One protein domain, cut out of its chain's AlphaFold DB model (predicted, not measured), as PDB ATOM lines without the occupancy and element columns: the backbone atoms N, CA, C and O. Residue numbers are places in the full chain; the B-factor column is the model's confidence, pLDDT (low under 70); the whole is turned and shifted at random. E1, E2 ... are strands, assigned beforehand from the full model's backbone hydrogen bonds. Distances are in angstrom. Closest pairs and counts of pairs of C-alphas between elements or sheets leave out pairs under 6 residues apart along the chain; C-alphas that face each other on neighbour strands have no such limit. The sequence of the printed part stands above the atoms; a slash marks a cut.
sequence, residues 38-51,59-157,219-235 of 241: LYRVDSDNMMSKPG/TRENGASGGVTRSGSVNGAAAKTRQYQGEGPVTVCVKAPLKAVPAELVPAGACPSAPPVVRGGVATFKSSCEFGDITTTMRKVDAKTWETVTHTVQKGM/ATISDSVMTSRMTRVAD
ATOM      1  N   LEU A  38       4.876  -4.856 -39.935       92.50
ATOM      2  CA  LEU A  38       4.794  -3.501 -39.388       92.50
ATOM      3  C   LEU A  38       5.273  -2.492 -40.433       92.50
ATOM      4  O   LEU A  38       6.364  -2.631 -40.993       92.50
ATOM      5  N   TYR A  39       4.476  -1.454 -40.662       93.31
ATOM      6  CA  TYR A  39       4.742  -0.423 -41.656       93.31
ATOM      7  C   TYR A  39       4.802   0.945 -41.006       93.31
ATOM      8  O   TYR A  39       3.936   1.282 -40.208       93.31
ATOM      9  N   ARG A  40       5.782   1.752 -41.399       95.94
ATOM     10  CA  ARG A  40       5.772   3.197 -41.187       95.94
ATOM     11  C   ARG A  40       4.893   3.853 -42.243       95.94
ATOM     12  O   ARG A  40       4.994   3.474 -43.412       95.94
ATOM     13  N   VAL A  41       4.084   4.830 -41.844       93.69
ATOM     14  CA  VAL A  41       3.159   5.528 -42.746       93.69
ATOM     15  C   VAL A  41       3.531   6.997 -42.866       93.69
ATOM     16  O   VAL A  41       3.453   7.742 -41.897       93.69
ATOM     17  N   ASP A  42       3.894   7.412 -44.072       95.56
ATOM     18  CA  ASP A  42       4.023   8.817 -44.447       95.56
ATOM     19  C   ASP A  42       2.750   9.246 -45.192       95.56
ATOM     20  O   ASP A  42       2.230   8.482 -46.014       95.56
ATOM     21  N   SER A  43       2.238  10.451 -44.927       93.44
ATOM     22  CA  SER A  43       1.031  10.956 -45.597       93.44
ATOM     23  C   SER A  43       1.187  12.391 -46.104       93.44
ATOM     24  O   SER A  43       1.841  13.236 -45.492       93.44
ATOM     25  N   ASP A  44       0.591  12.674 -47.259       96.19
ATOM     26  CA  ASP A  44       0.497  14.006 -47.848       96.19
ATOM     27  C   ASP A  44      -0.890  14.180 -48.451       96.19
ATOM     28  O   ASP A  44      -1.243  13.535 -49.434       96.19
ATOM     29  N   ASN A  45      -1.693  15.030 -47.830       94.06
ATOM     30  CA  ASN A  45      -3.051  15.320 -48.246       94.06
ATOM     31  C   ASN A  45      -3.148  16.771 -48.696       94.06
ATOM     32  O   ASN A  45      -2.900  17.683 -47.906       94.06
ATOM     33  N   MET A  46      -3.562  16.987 -49.937       94.69
ATOM     34  CA  MET A  46      -3.915  18.290 -50.475       94.69
ATOM     35  C   MET A  46      -5.423  18.347 -50.688       94.69
ATOM     36  O   MET A  46      -5.994  17.442 -51.275       94.69
ATOM     37  N   MET A  47      -6.059  19.420 -50.236       91.56
ATOM     38  CA  MET A  47      -7.486  19.678 -50.387       91.56
ATOM     39  C   MET A  47      -7.680  21.083 -50.948       91.56
ATOM     40  O   MET A  47      -7.038  22.037 -50.499       91.56
ATOM     41  N   SER A  48      -8.603  21.225 -51.886       90.06
ATOM     42  CA  SER A  48      -9.081  22.501 -52.395       90.06
ATOM     43  C   SER A  48     -10.603  22.553 -52.337       90.06
ATOM     44  O   SER A  48     -11.275  21.554 -52.575       90.06
ATOM     45  N   LYS A  49     -11.149  23.717 -51.995       85.25
ATOM     46  CA  LYS A  49     -12.579  24.019 -52.058       85.25
ATOM     47  C   LYS A  49     -12.740  25.276 -52.904       85.25
ATOM     48  O   LYS A  49     -12.332  26.337 -52.436       85.25
ATOM     49  N   PRO A  50     -13.241  25.172 -54.143       76.56
ATOM     50  CA  PRO A  50     -13.370  26.330 -55.023       76.56
ATOM     51  C   PRO A  50     -14.644  27.147 -54.751       76.56
ATOM     52  O   PRO A  50     -14.671  28.334 -55.055       76.56
ATOM     53  N   GLY A  51     -15.689  26.536 -54.177       70.75
ATOM     54  CA  GLY A  51     -16.957  27.204 -53.865       70.75
ATOM     55  C   GLY A  51     -16.942  27.996 -52.552       70.75
ATOM     56  O   GLY A  51     -16.185  27.689 -51.630       70.75
ATOM     57  N   THR A  59      -1.745  19.041 -45.763       96.25
ATOM     58  CA  THR A  59      -1.293  18.401 -44.530       96.25
ATOM     59  C   THR A  59      -0.283  17.330 -44.891       96.25
ATOM     60  O   THR A  59      -0.598  16.442 -45.670       96.25
ATOM     61  N   ARG A  60       0.919  17.418 -44.329       97.00
ATOM     62  CA  ARG A  60       1.975  16.416 -44.461       97.00
ATOM     63  C   ARG A  60       2.286  15.827 -43.101       97.00
ATOM     64  O   ARG A  60       2.476  16.590 -42.156       97.00
ATOM     65  N   GLU A  61       2.377  14.514 -43.019       96.00
ATOM     66  CA  GLU A  61       2.780  13.771 -41.830       96.00
ATOM     67  C   GLU A  61       4.021  12.946 -42.153       96.00
ATOM     68  O   GLU A  61       4.043  12.173 -43.113       96.00
ATOM     69  N   ASN A  62       5.067  13.147 -41.357       96.31
ATOM     70  CA  ASN A  62       6.288  12.365 -41.438       96.31
ATOM     71  C   ASN A  62       6.127  11.122 -40.565       96.31
ATOM     72  O   ASN A  62       6.071  11.231 -39.341       96.31
ATOM     73  N   GLY A  63       6.120   9.944 -41.175       92.38
ATOM     74  CA  GLY A  63       5.914   8.691 -40.462       92.38
ATOM     75  C   GLY A  63       7.044   8.328 -39.506       92.38
ATOM     76  O   GLY A  63       6.845   7.514 -38.614       92.38
ATOM     77  N   ALA A  64       8.243   8.894 -39.662       94.94
ATOM     78  CA  ALA A  64       9.384   8.576 -38.802       94.94
ATOM     79  C   ALA A  64       9.333   9.331 -37.470       94.94
ATOM     80  O   ALA A  64       9.764   8.795 -36.454       94.94
ATOM     81  N   SER A  65       8.809  10.558 -37.468       95.62
ATOM     82  CA  SER A  65       8.717  11.397 -36.266       95.62
ATOM     83  C   SER A  65       7.291  11.617 -35.762       95.62
ATOM     84  O   SER A  65       7.123  12.119 -34.654       95.62
ATOM     85  N   GLY A  66       6.282  11.320 -36.585       92.50
ATOM     86  CA  GLY A  66       4.886  11.713 -36.377       92.50
ATOM     87  C   GLY A  66       4.651  13.216 -36.522       92.50
ATOM     88  O   GLY A  66       3.591  13.721 -36.162       92.50
ATOM     89  N   GLY A  67       5.656  13.966 -36.985       95.81
ATOM     90  CA  GLY A  67       5.556  15.409 -37.148       95.81
ATOM     91  C   GLY A  67       4.563  15.765 -38.247       95.81
ATOM     92  O   GLY A  67       4.630  15.222 -39.351       95.81
ATOM     93  N   VAL A  68       3.680  16.724 -37.968       95.88
ATOM     94  CA  VAL A  68       2.644  17.167 -38.907       95.88
ATOM     95  C   VAL A  68       2.902  18.608 -39.321       95.88
ATOM     96  O   VAL A  68       2.997  19.506 -38.488       95.88
ATOM     97  N   THR A  69       2.950  18.866 -40.623       97.00
ATOM     98  CA  THR A  69       2.945  20.220 -41.187       97.00
ATOM     99  C   THR A  69       1.617  20.476 -41.875       97.00
ATOM    100  O   THR A  69       1.244  19.762 -42.802       97.00
ATOM    101  N   ARG A  70       0.910  21.523 -41.455       96.00
ATOM    102  CA  ARG A  70      -0.313  22.005 -42.106       96.00
ATOM    103  C   ARG A  70      -0.052  23.365 -42.717       96.00
ATOM    104  O   ARG A  70       0.429  24.264 -42.038       96.00
ATOM    105  N   SER A  71      -0.399  23.525 -43.979       95.50
ATOM    106  CA  SER A  71      -0.348  24.803 -44.684       95.50
ATOM    107  C   SER A  71      -1.677  25.050 -45.373       95.50
ATOM    108  O   SER A  71      -2.324  24.096 -45.797       95.50
ATOM    109  N   GLY A  72      -2.109  26.298 -45.481       94.44
ATOM    110  CA  GLY A  72      -3.315  26.602 -46.239       94.44
ATOM    111  C   GLY A  72      -3.522  28.082 -46.489       94.44
ATOM    112  O   GLY A  72      -3.013  28.921 -45.745       94.44
ATOM    113  N   SER A  73      -4.270  28.384 -47.543       93.81
ATOM    114  CA  SER A  73      -4.678  29.734 -47.924       93.81
ATOM    115  C   SER A  73      -6.191  29.831 -48.010       93.81
ATOM    116  O   SER A  73      -6.859  28.872 -48.392       93.81
ATOM    117  N   VAL A  74      -6.721  30.998 -47.656       89.81
ATOM    118  CA  VAL A  74      -8.143  31.324 -47.768       89.81
ATOM    119  C   VAL A  74      -8.261  32.503 -48.722       89.81
ATOM    120  O   VAL A  74      -7.549  33.491 -48.558       89.81
ATOM    121  N   ASN A  75      -9.133  32.388 -49.716       88.56
ATOM    122  CA  ASN A  75      -9.412  33.401 -50.728       88.56
ATOM    123  C   ASN A  75      -8.145  33.945 -51.422       88.56
ATOM    124  O   ASN A  75      -7.971  35.150 -51.567       88.56
ATOM    125  N   GLY A  76      -7.205  33.054 -51.767       86.00
ATOM    126  CA  GLY A  76      -5.946  33.422 -52.429       86.00
ATOM    127  C   GLY A  76      -4.933  34.172 -51.554       86.00
ATOM    128  O   GLY A  76      -3.874  34.551 -52.049       86.00
ATOM    129  N   ALA A  77      -5.214  34.380 -50.263       90.69
ATOM    130  CA  ALA A  77      -4.269  35.005 -49.343       90.69
ATOM    131  C   ALA A  77      -2.982  34.177 -49.188       90.69
ATOM    132  O   ALA A  77      -2.951  32.977 -49.456       90.69
ATOM    133  N   ALA A  78      -1.915  34.798 -48.681       91.56
ATOM    134  CA  ALA A  78      -0.674  34.082 -48.398       91.56
ATOM    135  C   ALA A  78      -0.924  32.871 -47.480       91.56
ATOM    136  O   ALA A  78      -1.631  32.965 -46.469       91.56
ATOM    137  N   ALA A  79      -0.337  31.728 -47.838       92.00
ATOM    138  CA  ALA A  79      -0.520  30.500 -47.084       92.00
ATOM    139  C   ALA A  79       0.067  30.633 -45.671       92.00
ATOM    140  O   ALA A  79       1.207  31.060 -45.491       92.00
ATOM    141  N   LYS A  80      -0.701  30.227 -44.660       93.88
ATOM    142  CA  LYS A  80      -0.217  30.113 -43.281       93.88
ATOM    143  C   LYS A  80       0.223  28.684 -43.029       93.88
ATOM    144  O   LYS A  80      -0.541  27.759 -43.300       93.88
ATOM    145  N   THR A  81       1.412  28.519 -42.458       95.62
ATOM    146  CA  THR A  81       1.971  27.211 -42.105       95.62
ATOM    147  C   THR A  81       2.010  27.042 -40.593       95.62
ATOM    148  O   THR A  81       2.371  27.960 -39.859       95.62
ATOM    149  N   ARG A  82       1.637  25.854 -40.124       94.31
ATOM    150  CA  ARG A  82       1.782  25.399 -38.743       94.31
ATOM    151  C   ARG A  82       2.474  24.051 -38.736       94.31
ATOM    152  O   ARG A  82       2.146  23.181 -39.541       94.31
ATOM    153  N   GLN A  83       3.405  23.889 -37.811       95.88
ATOM    154  CA  GLN A  83       4.093  22.632 -37.565       95.88
ATOM    155  C   GLN A  83       3.712  22.129 -36.180       95.88
ATOM    156  O   GLN A  83       3.579  22.912 -35.239       95.88
ATOM    157  N   TYR A  84       3.519  20.825 -36.085       94.06
ATOM    158  CA  TYR A  84       3.197  20.116 -34.863       94.06
ATOM    159  C   TYR A  84       4.249  19.034 -34.679       94.06
ATOM    160  O   TYR A  84       4.500  18.245 -35.594       94.06
ATOM    161  N   GLN A  85       4.871  19.025 -33.506       93.69
ATOM    162  CA  GLN A  85       5.802  17.973 -33.135       93.69
ATOM    163  C   GLN A  85       5.025  16.664 -32.957       93.69
ATOM    164  O   GLN A  85       3.957  16.663 -32.347       93.69
ATOM    165  N   GLY A  86       5.553  15.573 -33.509       89.56
ATOM    166  CA  GLY A  86       4.986  14.243 -33.318       89.56
ATOM    167  C   GLY A  86       5.448  13.589 -32.023       89.56
ATOM    168  O   GLY A  86       6.448  13.995 -31.429       89.56
ATOM    169  N   GLU A  87       4.722  12.552 -31.609       88.81
ATOM    170  CA  GLU A  87       5.029  11.751 -30.415       88.81
ATOM    171  C   GLU A  87       5.929  10.539 -30.727       88.81
ATOM    172  O   GLU A  87       6.216   9.732 -29.848       88.81
ATOM    173  N   GLY A  88       6.400  10.412 -31.973       89.31
ATOM    174  CA  GLY A  88       7.220   9.298 -32.434       89.31
ATOM    175  C   GLY A  88       6.711   8.693 -33.744       89.31
ATOM    176  O   GLY A  88       5.828   9.258 -34.392       89.31
ATOM    177  N   PRO A  89       7.282   7.554 -34.168       91.44
ATOM    178  CA  PRO A  89       6.945   6.935 -35.441       91.44
ATOM    179  C   PRO A  89       5.460   6.566 -35.566       91.44
ATOM    180  O   PRO A  89       4.891   5.911 -34.692       91.44
ATOM    181  N   VAL A  90       4.857   6.907 -36.702       89.06
ATOM    182  CA  VAL A  90       3.491   6.515 -37.065       89.06
ATOM    183  C   VAL A  90       3.569   5.171 -37.763       89.06
ATOM    184  O   VAL A  90       4.087   5.061 -38.880       89.06
ATOM    185  N   THR A  91       3.084   4.134 -37.085       89.62
ATOM    186  CA  THR A  91       3.140   2.766 -37.597       89.62
ATOM    187  C   THR A  91       1.773   2.106 -37.644       89.62
ATOM    188  O   THR A  91       0.899   2.369 -36.821       89.62
ATOM    189  N   VAL A  92       1.593   1.230 -38.631       87.94
ATOM    190  CA  VAL A  92       0.406   0.396 -38.804       87.94
ATOM    191  C   VAL A  92       0.824  -1.060 -38.957       87.94
ATOM    192  O   VAL A  92       1.787  -1.389 -39.652       87.94
ATOM    193  N   CYS A  93       0.091  -1.944 -38.288       87.25
ATOM    194  CA  CYS A  93       0.247  -3.383 -38.426       87.25
ATOM    195  C   CYS A  93      -0.677  -3.900 -39.533       87.25
ATOM    196  O   CYS A  93      -1.896  -3.753 -39.451       87.25
ATOM    197  N   VAL A  94      -0.097  -4.559 -40.534       86.69
ATOM    198  CA  VAL A  94      -0.829  -5.294 -41.571       86.69
ATOM    199  C   VAL A  94      -0.760  -6.776 -41.214       86.69
ATOM    200  O   VAL A  94       0.318  -7.361 -41.236       86.69
ATOM    201  N   LYS A  95      -1.887  -7.393 -40.843       79.12
ATOM    202  CA  LYS A  95      -1.920  -8.796 -40.367       79.12
ATOM    203  C   LYS A  95      -2.154  -9.830 -41.465       79.12
ATOM    204  O   LYS A  95      -1.737 -10.972 -41.325       79.12
ATOM    205  N   ALA A  96      -2.817  -9.441 -42.544       67.56
ATOM    206  CA  ALA A  96      -3.084 -10.291 -43.694       67.56
ATOM    207  C   ALA A  96      -2.770  -9.498 -44.966       67.56
ATOM    208  O   ALA A  96      -2.948  -8.275 -44.954       67.56
ATOM    209  N   PRO A  97      -2.310 -10.154 -46.047       61.47
ATOM    210  CA  PRO A  97      -2.252  -9.486 -47.335       61.47
ATOM    211  C   PRO A  97      -3.659  -8.972 -47.646       61.47
ATOM    212  O   PRO A  97      -4.642  -9.700 -47.476       61.47
ATOM    213  N   LEU A  98      -3.753  -7.704 -48.038       57.59
ATOM    214  CA  LEU A  98      -4.991  -7.089 -48.504       57.59
ATOM    215  C   LEU A  98      -5.405  -7.764 -49.820       57.59
ATOM    216  O   LEU A  98      -5.180  -7.226 -50.894       57.59
ATOM    217  N   LYS A  99      -5.977  -8.974 -49.748       50.41
ATOM    218  CA  LYS A  99      -6.396  -9.769 -50.923       50.41
ATOM    219  C   LYS A  99      -7.426  -9.040 -51.798       50.41
ATOM    220  O   LYS A  99      -7.673  -9.425 -52.935       50.41
ATOM    221  N   ALA A 100      -8.017  -7.980 -51.256       48.41
ATOM    222  CA  ALA A 100      -8.790  -6.967 -51.945       48.41
ATOM    223  C   ALA A 100      -8.556  -5.624 -51.235       48.41
ATOM    224  O   ALA A 100      -8.140  -5.603 -50.072       48.41
ATOM    225  N   VAL A 101      -8.848  -4.507 -51.908       47.34
ATOM    226  CA  VAL A 101      -9.022  -3.228 -51.206       47.34
ATOM    227  C   VAL A 101     -10.075  -3.457 -50.118       47.34
ATOM    228  O   VAL A 101     -11.167  -3.913 -50.461       47.34
ATOM    229  N   PRO A 102      -9.747  -3.212 -48.835       43.19
ATOM    230  CA  PRO A 102     -10.691  -3.316 -47.734       43.19
ATOM    231  C   PRO A 102     -12.045  -2.722 -48.111       43.19
ATOM    232  O   PRO A 102     -12.098  -1.601 -48.624       43.19
ATOM    233  N   ALA A 103     -13.135  -3.443 -47.847       43.09
ATOM    234  CA  ALA A 103     -14.483  -2.920 -48.067       43.09
ATOM    235  C   ALA A 103     -14.731  -1.635 -47.253       43.09
ATOM    236  O   ALA A 103     -15.653  -0.893 -47.552       43.09
ATOM    237  N   GLU A 104     -13.885  -1.354 -46.261       36.50
ATOM    238  CA  GLU A 104     -13.883  -0.154 -45.428       36.50
ATOM    239  C   GLU A 104     -13.073   1.011 -46.027       36.50
ATOM    240  O   GLU A 104     -13.271   2.158 -45.628       36.50
ATOM    241  N   LEU A 105     -12.181   0.744 -46.994       38.19
ATOM    242  CA  LEU A 105     -11.601   1.768 -47.879       38.19
ATOM    243  C   LEU A 105     -12.545   2.118 -49.039       38.19
ATOM    244  O   LEU A 105     -12.371   3.153 -49.684       38.19
ATOM    245  N   VAL A 106     -13.552   1.280 -49.291       44.38
ATOM    246  CA  VAL A 106     -14.748   1.675 -50.032       44.38
ATOM    247  C   VAL A 106     -15.629   2.440 -49.037       44.38
ATOM    248  O   VAL A 106     -15.956   1.899 -47.982       44.38
ATOM    249  N   PRO A 107     -15.987   3.711 -49.288       37.34
ATOM    250  CA  PRO A 107     -16.824   4.456 -48.355       37.34
ATOM    251  C   PRO A 107     -18.096   3.665 -48.047       37.34
ATOM    252  O   PRO A 107     -18.769   3.182 -48.959       37.34
ATOM    253  N   ALA A 108     -18.417   3.514 -46.762       34.66
ATOM    254  CA  ALA A 108     -19.621   2.815 -46.337       34.66
ATOM    255  C   ALA A 108     -20.861   3.516 -46.919       34.66
ATOM    256  O   ALA A 108     -21.200   4.626 -46.514       34.66
ATOM    257  N   GLY A 109     -21.516   2.849 -47.873       42.38
ATOM    258  CA  GLY A 109     -22.684   3.350 -48.593       42.38
ATOM    259  C   GLY A 109     -22.525   3.205 -50.104       42.38
ATOM    260  O   GLY A 109     -21.969   4.087 -50.737       42.38
ATOM    261  N   ALA A 110     -23.016   2.087 -50.650       49.84
ATOM    262  CA  ALA A 110     -23.575   1.889 -51.998       49.84
ATOM    263  C   ALA A 110     -22.994   2.646 -53.217       49.84
ATOM    264  O   ALA A 110     -23.717   2.820 -54.192       49.84
ATOM    265  N   CYS A 111     -21.737   3.088 -53.226       60.69
ATOM    266  CA  CYS A 111     -21.150   3.656 -54.435       60.69
ATOM    267  C   CYS A 111     -20.858   2.523 -55.420       60.69
ATOM    268  O   CYS A 111     -20.083   1.627 -55.067       60.69
ATOM    269  N   PRO A 112     -21.424   2.538 -56.641       58.97
ATOM    270  CA  PRO A 112     -20.990   1.624 -57.683       58.97
ATOM    271  C   PRO A 112     -19.475   1.725 -57.870       58.97
ATOM    272  O   PRO A 112     -18.935   2.801 -58.153       58.97
ATOM    273  N   SER A 113     -18.789   0.601 -57.693       64.62
ATOM    274  CA  SER A 113     -17.365   0.469 -57.968       64.62
ATOM    275  C   SER A 113     -17.170  -0.252 -59.295       64.62
ATOM    276  O   SER A 113     -17.802  -1.271 -59.582       64.62
ATOM    277  N   ALA A 114     -16.291   0.289 -60.133       67.19
ATOM    278  CA  ALA A 114     -15.795  -0.460 -61.276       67.19
ATOM    279  C   ALA A 114     -14.840  -1.558 -60.775       67.19
ATOM    280  O   ALA A 114     -14.128  -1.335 -59.785       67.19
ATOM    281  N   PRO A 115     -14.761  -2.715 -61.459       65.75
ATOM    282  CA  PRO A 115     -13.706  -3.681 -61.199       65.75
ATOM    283  C   PRO A 115     -12.329  -3.004 -61.261       65.75
ATOM    284  O   PRO A 115     -12.129  -2.097 -62.078       65.75
ATOM    285  N   PRO A 116     -11.369  -3.424 -60.422       72.75
ATOM    286  CA  PRO A 116     -10.037  -2.850 -60.459       72.75
ATOM    287  C   PRO A 116      -9.375  -3.069 -61.816       72.75
ATOM    288  O   PRO A 116      -9.429  -4.158 -62.385       72.75
ATOM    289  N   VAL A 117      -8.699  -2.035 -62.310       82.50
ATOM    290  CA  VAL A 117      -7.900  -2.101 -63.538       82.50
ATOM    291  C   VAL A 117      -6.428  -2.087 -63.161       82.50
ATOM    292  O   VAL A 117      -5.966  -1.157 -62.503       82.50
ATOM    293  N   VAL A 118      -5.681  -3.096 -63.608       84.31
ATOM    294  CA  VAL A 118      -4.228  -3.166 -63.430       84.31
ATOM    295  C   VAL A 118      -3.540  -2.818 -64.743       84.31
ATOM    296  O   VAL A 118      -3.766  -3.467 -65.764       84.31
ATOM    297  N   ARG A 119      -2.684  -1.792 -64.730       84.81
ATOM    298  CA  ARG A 119      -1.888  -1.394 -65.898       84.81
ATOM    299  C   ARG A 119      -0.536  -0.849 -65.464       84.81
ATOM    300  O   ARG A 119      -0.474   0.009 -64.592       84.81
ATOM    301  N   GLY A 120       0.540  -1.334 -66.085       85.25
ATOM    302  CA  GLY A 120       1.891  -0.807 -65.858       85.25
ATOM    303  C   GLY A 120       2.353  -0.868 -64.397       85.25
ATOM    304  O   GLY A 120       2.985   0.072 -63.929       85.25
ATOM    305  N   GLY A 121       1.995  -1.926 -63.660       84.12
ATOM    306  CA  GLY A 121       2.358  -2.047 -62.242       84.12
ATOM    307  C   GLY A 121       1.598  -1.092 -61.314       84.12
ATOM    308  O   GLY A 121       2.085  -0.772 -60.231       84.12
ATOM    309  N   VAL A 122       0.415  -0.634 -61.725       88.62
ATOM    310  CA  VAL A 122      -0.494   0.171 -60.904       88.62
ATOM    311  C   VAL A 122      -1.886  -0.450 -60.946       88.62
ATOM    312  O   VAL A 122      -2.445  -0.652 -62.027       88.62
ATOM    313  N   ALA A 123      -2.459  -0.726 -59.777       85.88
ATOM    314  CA  ALA A 123      -3.866  -1.078 -59.625       85.88
ATOM    315  C   ALA A 123      -4.693   0.192 -59.415       85.88
ATOM    316  O   ALA A 123      -4.341   1.025 -58.585       85.88
ATOM    317  N   THR A 124      -5.788   0.351 -60.153       86.62
ATOM    318  CA  THR A 124      -6.695   1.500 -60.059       86.62
ATOM    319  C   THR A 124      -8.100   1.035 -59.708       86.62
ATOM    320  O   THR A 124      -8.669   0.190 -60.396       86.62
ATOM    321  N   PHE A 125      -8.670   1.643 -58.678       83.69
ATOM    322  CA  PHE A 125     -10.019   1.432 -58.174       83.69
ATOM    323  C   PHE A 125     -10.792   2.729 -58.367       83.69
ATOM    324  O   PHE A 125     -10.308   3.799 -57.994       83.69
ATOM    325  N   LYS A 126     -11.977   2.649 -58.967       84.25
ATOM    326  CA  LYS A 126     -12.839   3.811 -59.180       84.25
ATOM    327  C   LYS A 126     -14.210   3.530 -58.605       84.25
ATOM    328  O   LYS A 126     -14.815   2.513 -58.943       84.25
ATOM    329  N   SER A 127     -14.690   4.462 -57.802       79.31
ATOM    330  CA  SER A 127     -16.040   4.464 -57.258       79.31
ATOM    331  C   SER A 127     -16.686   5.798 -57.592       79.31
ATOM    332  O   SER A 127     -16.072   6.846 -57.394       79.31
ATOM    333  N   SER A 128     -17.911   5.762 -58.104       79.75
ATOM    334  CA  SER A 128     -18.712   6.968 -58.320       79.75
ATOM    335  C   SER A 128     -19.886   6.936 -57.354       79.75
ATOM    336  O   SER A 128     -20.564   5.922 -57.231       79.75
ATOM    337  N   CYS A 129     -20.088   8.017 -56.621       71.94
ATOM    338  CA  CYS A 129     -21.118   8.181 -55.609       71.94
ATOM    339  C   CYS A 129     -21.981   9.394 -55.972       71.94
ATOM    340  O   CYS A 129     -21.521  10.314 -56.647       71.94
ATOM    341  N   GLU A 130     -23.204   9.476 -55.442       68.94
ATOM    342  CA  GLU A 130     -24.049  10.673 -55.614       68.94
ATOM    343  C   GLU A 130     -23.352  11.957 -55.119       68.94
ATOM    344  O   GLU A 130     -23.500  13.032 -55.699       68.94
ATOM    345  N   PHE A 131     -22.535  11.838 -54.069       67.75
ATOM    346  CA  PHE A 131     -21.789  12.951 -53.486       67.75
ATOM    347  C   PHE A 131     -20.437  13.229 -54.161       67.75
ATOM    348  O   PHE A 131     -19.768  14.190 -53.777       67.75
ATOM    349  N   GLY A 132     -19.989  12.419 -55.126       75.69
ATOM    350  CA  GLY A 132     -18.674  12.608 -55.736       75.69
ATOM    351  C   GLY A 132     -18.016  11.358 -56.302       75.69
ATOM    352  O   GLY A 132     -18.539  10.256 -56.210       75.69
ATOM    353  N   ASP A 133     -16.827  11.539 -56.862       84.56
ATOM    354  CA  ASP A 133     -16.016  10.465 -57.430       84.56
ATOM    355  C   ASP A 133     -14.788  10.201 -56.564       84.56
ATOM    356  O   ASP A 133     -14.186  11.125 -56.013       84.56
ATOM    357  N   ILE A 134     -14.396   8.934 -56.472       85.06
ATOM    358  CA  ILE A 134     -13.205   8.491 -55.754       85.06
ATOM    359  C   ILE A 134     -12.391   7.604 -56.684       85.06
ATOM    360  O   ILE A 134     -12.878   6.597 -57.199       85.06
ATOM    361  N   THR A 135     -11.133   7.969 -56.887       89.75
ATOM    362  CA  THR A 135     -10.148   7.150 -57.588       89.75
ATOM    363  C   THR A 135      -9.011   6.830 -56.638       89.75
ATOM    364  O   THR A 135      -8.325   7.732 -56.168       89.75
ATOM    365  N   THR A 136      -8.778   5.548 -56.386       87.94
ATOM    366  CA  THR A 136      -7.635   5.075 -55.606       87.94
ATOM    367  C   THR A 136      -6.691   4.312 -56.516       87.94
ATOM    368  O   THR A 136      -7.106   3.382 -57.201       87.94
ATOM    369  N   THR A 137      -5.415   4.673 -56.519       90.62
ATOM    370  CA  THR A 137      -4.360   3.910 -57.183       90.62
ATOM    371  C   THR A 137      -3.416   3.322 -56.155       90.62
ATOM    372  O   THR A 137      -3.048   4.011 -55.205       90.62
ATOM    373  N   MET A 138      -2.989   2.084 -56.367       90.12
ATOM    374  CA  MET A 138      -2.016   1.388 -55.535       90.12
ATOM    375  C   MET A 138      -0.867   0.896 -56.403       90.12
ATOM    376  O   MET A 138      -1.086   0.336 -57.479       90.12
ATOM    377  N   ARG A 139       0.362   1.081 -55.929       90.56
ATOM    378  CA  ARG A 139       1.553   0.537 -56.582       90.56
ATOM    379  C   ARG A 139       2.616   0.154 -55.570       90.56
ATOM    380  O   ARG A 139       2.765   0.785 -54.522       90.56
ATOM    381  N   LYS A 140       3.416  -0.837 -55.941       92.06
ATOM    382  CA  LYS A 140       4.669  -1.142 -55.263       92.06
ATOM    383  C   LYS A 140       5.739  -0.177 -55.778       92.06
ATOM    384  O   LYS A 140       5.981  -0.105 -56.979       92.06
ATOM    385  N   VAL A 141       6.327   0.611 -54.884       93.31
ATOM    386  CA  VAL A 141       7.399   1.563 -55.221       93.31
ATOM    387  C   VAL A 141       8.740   0.840 -55.266       93.31
ATOM    388  O   VAL A 141       9.520   1.043 -56.191       93.31
ATOM    389  N   ASP A 142       8.979  -0.027 -54.283       94.38
ATOM    390  CA  ASP A 142      10.158  -0.882 -54.177       94.38
ATOM    391  C   ASP A 142       9.825  -2.150 -53.364       94.38
ATOM    392  O   ASP A 142       8.668  -2.411 -53.033       94.38
ATOM    393  N   ALA A 143      10.822  -2.977 -53.040       91.88
ATOM    394  CA  ALA A 143      10.626  -4.232 -52.311       91.88
ATOM    395  C   ALA A 143       9.934  -4.085 -50.937       91.88
ATOM    396  O   ALA A 143       9.305  -5.042 -50.483       91.88
ATOM    397  N   LYS A 144      10.053  -2.923 -50.286       95.06
ATOM    398  CA  LYS A 144       9.553  -2.624 -48.936       95.06
ATOM    399  C   LYS A 144       8.539  -1.480 -48.901       95.06
ATOM    400  O   LYS A 144       7.971  -1.243 -47.835       95.06
ATOM    401  N   THR A 145       8.309  -0.788 -50.011       94.69
ATOM    402  CA  THR A 145       7.481   0.420 -50.038       94.69
ATOM    403  C   THR A 145       6.292   0.271 -50.975       94.69
ATOM    404  O   THR A 145       6.441  -0.041 -52.157       94.69
ATOM    405  N   TRP A 146       5.111   0.586 -50.452       93.12
ATOM    406  CA  TRP A 146       3.860   0.677 -51.197       93.12
ATOM    407  C   TRP A 146       3.341   2.107 -51.144       93.12
ATOM    408  O   TRP A 146       3.458   2.780 -50.120       93.12
ATOM    409  N   GLU A 147       2.779   2.575 -52.252       93.88
ATOM    410  CA  GLU A 147       2.156   3.890 -52.352       93.88
ATOM    411  C   GLU A 147       0.697   3.736 -52.760       93.88
ATOM    412  O   GLU A 147       0.376   3.048 -53.733       93.88
ATOM    413  N   THR A 148      -0.162   4.421 -52.015       90.56
ATOM    414  CA  THR A 148      -1.579   4.575 -52.307       90.56
ATOM    415  C   THR A 148      -1.852   6.049 -52.553       90.56
ATOM    416  O   THR A 148      -1.512   6.890 -51.723       90.56
ATOM    417  N   VAL A 149      -2.482   6.368 -53.679       93.81
ATOM    418  CA  VAL A 149      -2.983   7.715 -53.969       93.81
ATOM    419  C   VAL A 149      -4.494   7.642 -54.066       93.81
ATOM    420  O   VAL A 149      -5.013   6.899 -54.892       93.81
ATOM    421  N   THR A 150      -5.191   8.409 -53.243       88.12
ATOM    422  CA  THR A 150      -6.647   8.550 -53.273       88.12
ATOM    423  C   THR A 150      -6.990   9.964 -53.704       88.12
ATOM    424  O   THR A 150      -6.652  10.931 -53.024       88.12
ATOM    425  N   HIS A 151      -7.662  10.080 -54.841       92.56
ATOM    426  CA  HIS A 151      -8.251  11.311 -55.342       92.56
ATOM    427  C   HIS A 151      -9.757  11.268 -55.107       92.56
ATOM    428  O   HIS A 151     -10.431  10.356 -55.579       92.56
ATOM    429  N   THR A 152     -10.273  12.254 -54.386       85.75
ATOM    430  CA  THR A 152     -11.694  12.403 -54.082       85.75
ATOM    431  C   THR A 152     -12.162  13.739 -54.632       85.75
ATOM    432  O   THR A 152     -11.685  14.791 -54.206       85.75
ATOM    433  N   VAL A 153     -13.135  13.702 -55.534       86.94
ATOM    434  CA  VAL A 153     -13.843  14.882 -56.028       86.94
ATOM    435  C   VAL A 153     -15.237  14.858 -55.434       86.94
ATOM    436  O   VAL A 153     -16.106  14.125 -55.896       86.94
ATOM    437  N   GLN A 154     -15.465  15.666 -54.406       80.94
ATOM    438  CA  GLN A 154     -16.788  15.866 -53.844       80.94
ATOM    439  C   GLN A 154     -17.565  16.862 -54.705       80.94
ATOM    440  O   GLN A 154     -17.135  18.003 -54.907       80.94
ATOM    441  N   LYS A 155     -18.733  16.443 -55.178       77.75
ATOM    442  CA  LYS A 155     -19.649  17.260 -55.973       77.75
ATOM    443  C   LYS A 155     -20.791  17.766 -55.105       77.75
ATOM    444  O   LYS A 155     -21.187  17.129 -54.128       77.75
ATOM    445  N   GLY A 156     -21.341  18.915 -55.481       64.19
ATOM    446  CA  GLY A 156     -22.629  19.352 -54.967       64.19
ATOM    447  C   GLY A 156     -23.689  18.336 -55.332       64.19
ATOM    448  O   GLY A 156     -23.903  18.074 -56.519       64.19
ATOM    449  N   MET A 157     -24.322  17.755 -54.310       55.81
ATOM    450  CA  MET A 157     -25.385  16.784 -54.519       55.81
ATOM    451  C   MET A 157     -26.506  17.405 -55.345       55.81
ATOM    452  O   MET A 157     -26.823  18.594 -55.249       55.81
ATOM    453  N   ALA A 219     -21.248  21.063 -59.492       70.94
ATOM    454  CA  ALA A 219     -20.003  21.772 -59.250       70.94
ATOM    455  C   ALA A 219     -19.169  21.029 -58.200       70.94
ATOM    456  O   ALA A 219     -19.700  20.472 -57.234       70.94
ATOM    457  N   THR A 220     -17.851  21.042 -58.370       77.50
ATOM    458  CA  THR A 220     -16.918  20.522 -57.370       77.50
ATOM    459  C   THR A 220     -16.988  21.383 -56.109       77.50
ATOM    460  O   THR A 220     -16.671  22.569 -56.144       77.50
ATOM    461  N   ILE A 221     -17.383  20.789 -54.982       80.06
ATOM    462  CA  ILE A 221     -17.374  21.434 -53.659       80.06
ATOM    463  C   ILE A 221     -16.005  21.281 -53.003       80.06
ATOM    464  O   ILE A 221     -15.522  22.194 -52.331       80.06
ATOM    465  N   SER A 222     -15.383  20.122 -53.192       82.69
ATOM    466  CA  SER A 222     -14.058  19.830 -52.669       82.69
ATOM    467  C   SER A 222     -13.337  18.882 -53.612       82.69
ATOM    468  O   SER A 222     -13.928  17.931 -54.107       82.69
ATOM    469  N   ASP A 223     -12.052  19.110 -53.816       88.81
ATOM    470  CA  ASP A 223     -11.146  18.197 -54.504       88.81
ATOM    471  C   ASP A 223      -9.992  17.904 -53.548       88.81
ATOM    472  O   ASP A 223      -9.380  18.838 -53.023       88.81
ATOM    473  N   SER A 224      -9.735  16.631 -53.262       89.75
ATOM    474  CA  SER A 224      -8.623  16.229 -52.411       89.75
ATOM    475  C   SER A 224      -7.814  15.091 -53.002       89.75
ATOM    476  O   SER A 224      -8.374  14.072 -53.396       89.75
ATOM    477  N   VAL A 225      -6.493  15.223 -52.953       94.50
ATOM    478  CA  VAL A 225      -5.534  14.173 -53.291       94.50
ATOM    479  C   VAL A 225      -4.747  13.823 -52.037       94.50
ATOM    480  O   VAL A 225      -4.010  14.652 -51.505       94.50
ATOM    481  N   MET A 226      -4.880  12.581 -51.586       92.56
ATOM    482  CA  MET A 226      -4.109  12.011 -50.492       92.56
ATOM    483  C   MET A 226      -3.130  10.982 -51.042       92.56
ATOM    484  O   MET A 226      -3.536   9.992 -51.636       92.56
ATOM    485  N   THR A 227      -1.842  11.191 -50.805       95.50
ATOM    486  CA  THR A 227      -0.801  10.184 -51.009       95.50
ATOM    487  C   THR A 227      -0.420   9.597 -49.659       95.50
ATOM    488  O   THR A 227      -0.104  10.335 -48.729       95.50
ATOM    489  N   SER A 228      -0.427   8.275 -49.551       94.00
ATOM    490  CA  SER A 228       0.077   7.534 -48.400       94.00
ATOM    491  C   SER A 228       1.173   6.582 -48.856       94.00
ATOM    492  O   SER A 228       1.006   5.859 -49.840       94.00
ATOM    493  N   ARG A 229       2.305   6.585 -48.150       95.69
ATOM    494  CA  ARG A 229       3.404   5.645 -48.373       95.69
ATOM    495  C   ARG A 229       3.588   4.772 -47.153       95.69
ATOM    496  O   ARG A 229       3.832   5.270 -46.059       95.69
ATOM    497  N   MET A 230       3.522   3.468 -47.370       95.00
ATOM    498  CA  MET A 230       3.757   2.454 -46.358       95.00
ATOM    499  C   MET A 230       5.126   1.832 -46.599       95.00
ATOM    500  O   MET A 230       5.320   1.136 -47.593       95.00
ATOM    501  N   THR A 231       6.071   2.064 -45.691       96.19
ATOM    502  CA  THR A 231       7.399   1.431 -45.730       96.19
ATOM    503  C   THR A 231       7.459   0.335 -44.679       96.19
ATOM    504  O   THR A 231       7.299   0.620 -43.492       96.19
ATOM    505  N   ARG A 232       7.702  -0.913 -45.080       95.12
ATOM    506  CA  ARG A 232       7.862  -2.030 -44.144       95.12
ATOM    507  C   ARG A 232       9.092  -1.797 -43.267       95.12
ATOM    508  O   ARG A 232      10.203  -1.657 -43.777       95.12
ATOM    509  N   VAL A 233       8.887  -1.808 -41.953       96.31
ATOM    510  CA  VAL A 233       9.938  -1.649 -40.935       96.31
ATOM    511  C   VAL A 233      10.183  -2.921 -40.123       96.31
ATOM    512  O   VAL A 233      11.268  -3.071 -39.568       96.31
ATOM    513  N   ALA A 234       9.227  -3.855 -40.090       94.75
ATOM    514  CA  ALA A 234       9.425  -5.196 -39.544       94.75
ATOM    515  C   ALA A 234       8.526  -6.224 -40.242       94.75
ATOM    516  O   ALA A 234       7.458  -5.885 -40.761       94.75
ATOM    517  N   ASP A 235       8.954  -7.487 -40.239       92.44
ATOM    518  CA  ASP A 235       8.207  -8.590 -40.854       92.44
ATOM    519  C   ASP A 235       7.046  -9.092 -39.987       92.44
ATOM    520  O   ASP A 235       6.125  -9.722 -40.497       92.44
TER     521      ASP A 235
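This is residues 38 to 51, 59 to 157 and 219 to 235 of the 241 residues of an uncharacterized protein of Janthinobacterium sp. BJB412 (UniProt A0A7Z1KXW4). The domain is one broad, twisted sheet of ten strands, with the long strands E10 and E1 side by side in its middle, a wing of E9, E8, E7 and E6 on the E10 side, and a smaller wing of E2, E3 and E4 on the E1 side. The short E5 sits beside the first residues of E1, and the long loop of residues 95 to 112 passes from it over one face of the larger wing to reach E6. The printed part has 130 residues, with no named helix and ten named strands, E1 to E10 in order along the chain, and its class is all strand. The sheet is branched, so it has no single order of strands, and its neighbour pairs are antiparallel. The whole is only just compact, close to loose, with a radius of gyration of the C-alphas of 16.4 A and spans of 46 by 40 by 27 A.

E1, residues 38 to 49, begins at C-alpha 38, at (4.794, -3.501, -39.388), and is 34.9 A long from first to last C-alpha. After a cut come E2, residues 59 to 61, 6.7 A long, E3, residues 68 to 74, 19.9 A, and E4, residues 80 to 84, 13.5 A. E5, residues 91 to 94, is 9.8 A long. E6, residues 113 to 119, begins at C-alpha 113, at (-17.365, 0.469, -57.968), and is 17.5 A long. E7, residues 122 to 129, measures 22.7 A, E8, residues 132 to 140, 27.1 A, and E9, residues 145 to 155, 32.5 A. After a second cut E10, residues 220 to 234, is the longest strand, 40.9 A, and ends at C-alpha 234, at (9.425, -5.196, -39.544).

E1 has three neighbours: E2, beside residues 42 to 45, and E5, beside residues 38 to 41, lie on one side of it, and E10, beside residues 38 to 49, on the other side. The pairing is staggered. E1 and E10 are antiparallel at 168 degrees, with N 44 and O 227 2.8 A apart, within hydrogen-bond range. E1 and E2 are antiparallel at 173 degrees, with N 45 and O 59 at 2.8 A. E1 and E5 are antiparallel, with N 39 and O 92 at 2.9 A. E2, E3 and E4 form a meander, each strand the antiparallel neighbour of the one before. Its hairpin of E2 and E3 has N 60 and O 69 at 2.8 A, and its hairpin of E3 and E4 has N 70 and O 82 at 2.8 A. On the other side of E10 from E1 lies E9, antiparallel at 165 degrees, with N 150 and O 226 at 2.8 A. E6, E7, E8 and E9 form a second meander, whose hairpins have N 117 and O 124 at 2.9 A for E6 and E7, N 125 and O 136 at 2.8 A for E7 and E8, and N 135 and O 151 at 2.8 A for E8 and E9. The edge strands are E4, E5 and E6. E4 and E5 are apart, and so are E4 and E6.

The C-alphas of Asn 75 and Asp 235 are the two farthest apart, at 46.6 A, while those of Leu 38 and Asp 235, the first and last printed, are 6.3 A apart. Residues 52 to 58 are not printed, and C-alphas 51 and 59 are 20.2 A apart across that cut. Residues 158 to 218 are also not printed, with 8.7 A between C-alphas 157 and 219. The link from E5 to E6, 18 residues, is long. The mean pLDDT of the printed part is 82.9, and residues 96 to 115, 130 to 131 and 156 to 157 are under 70.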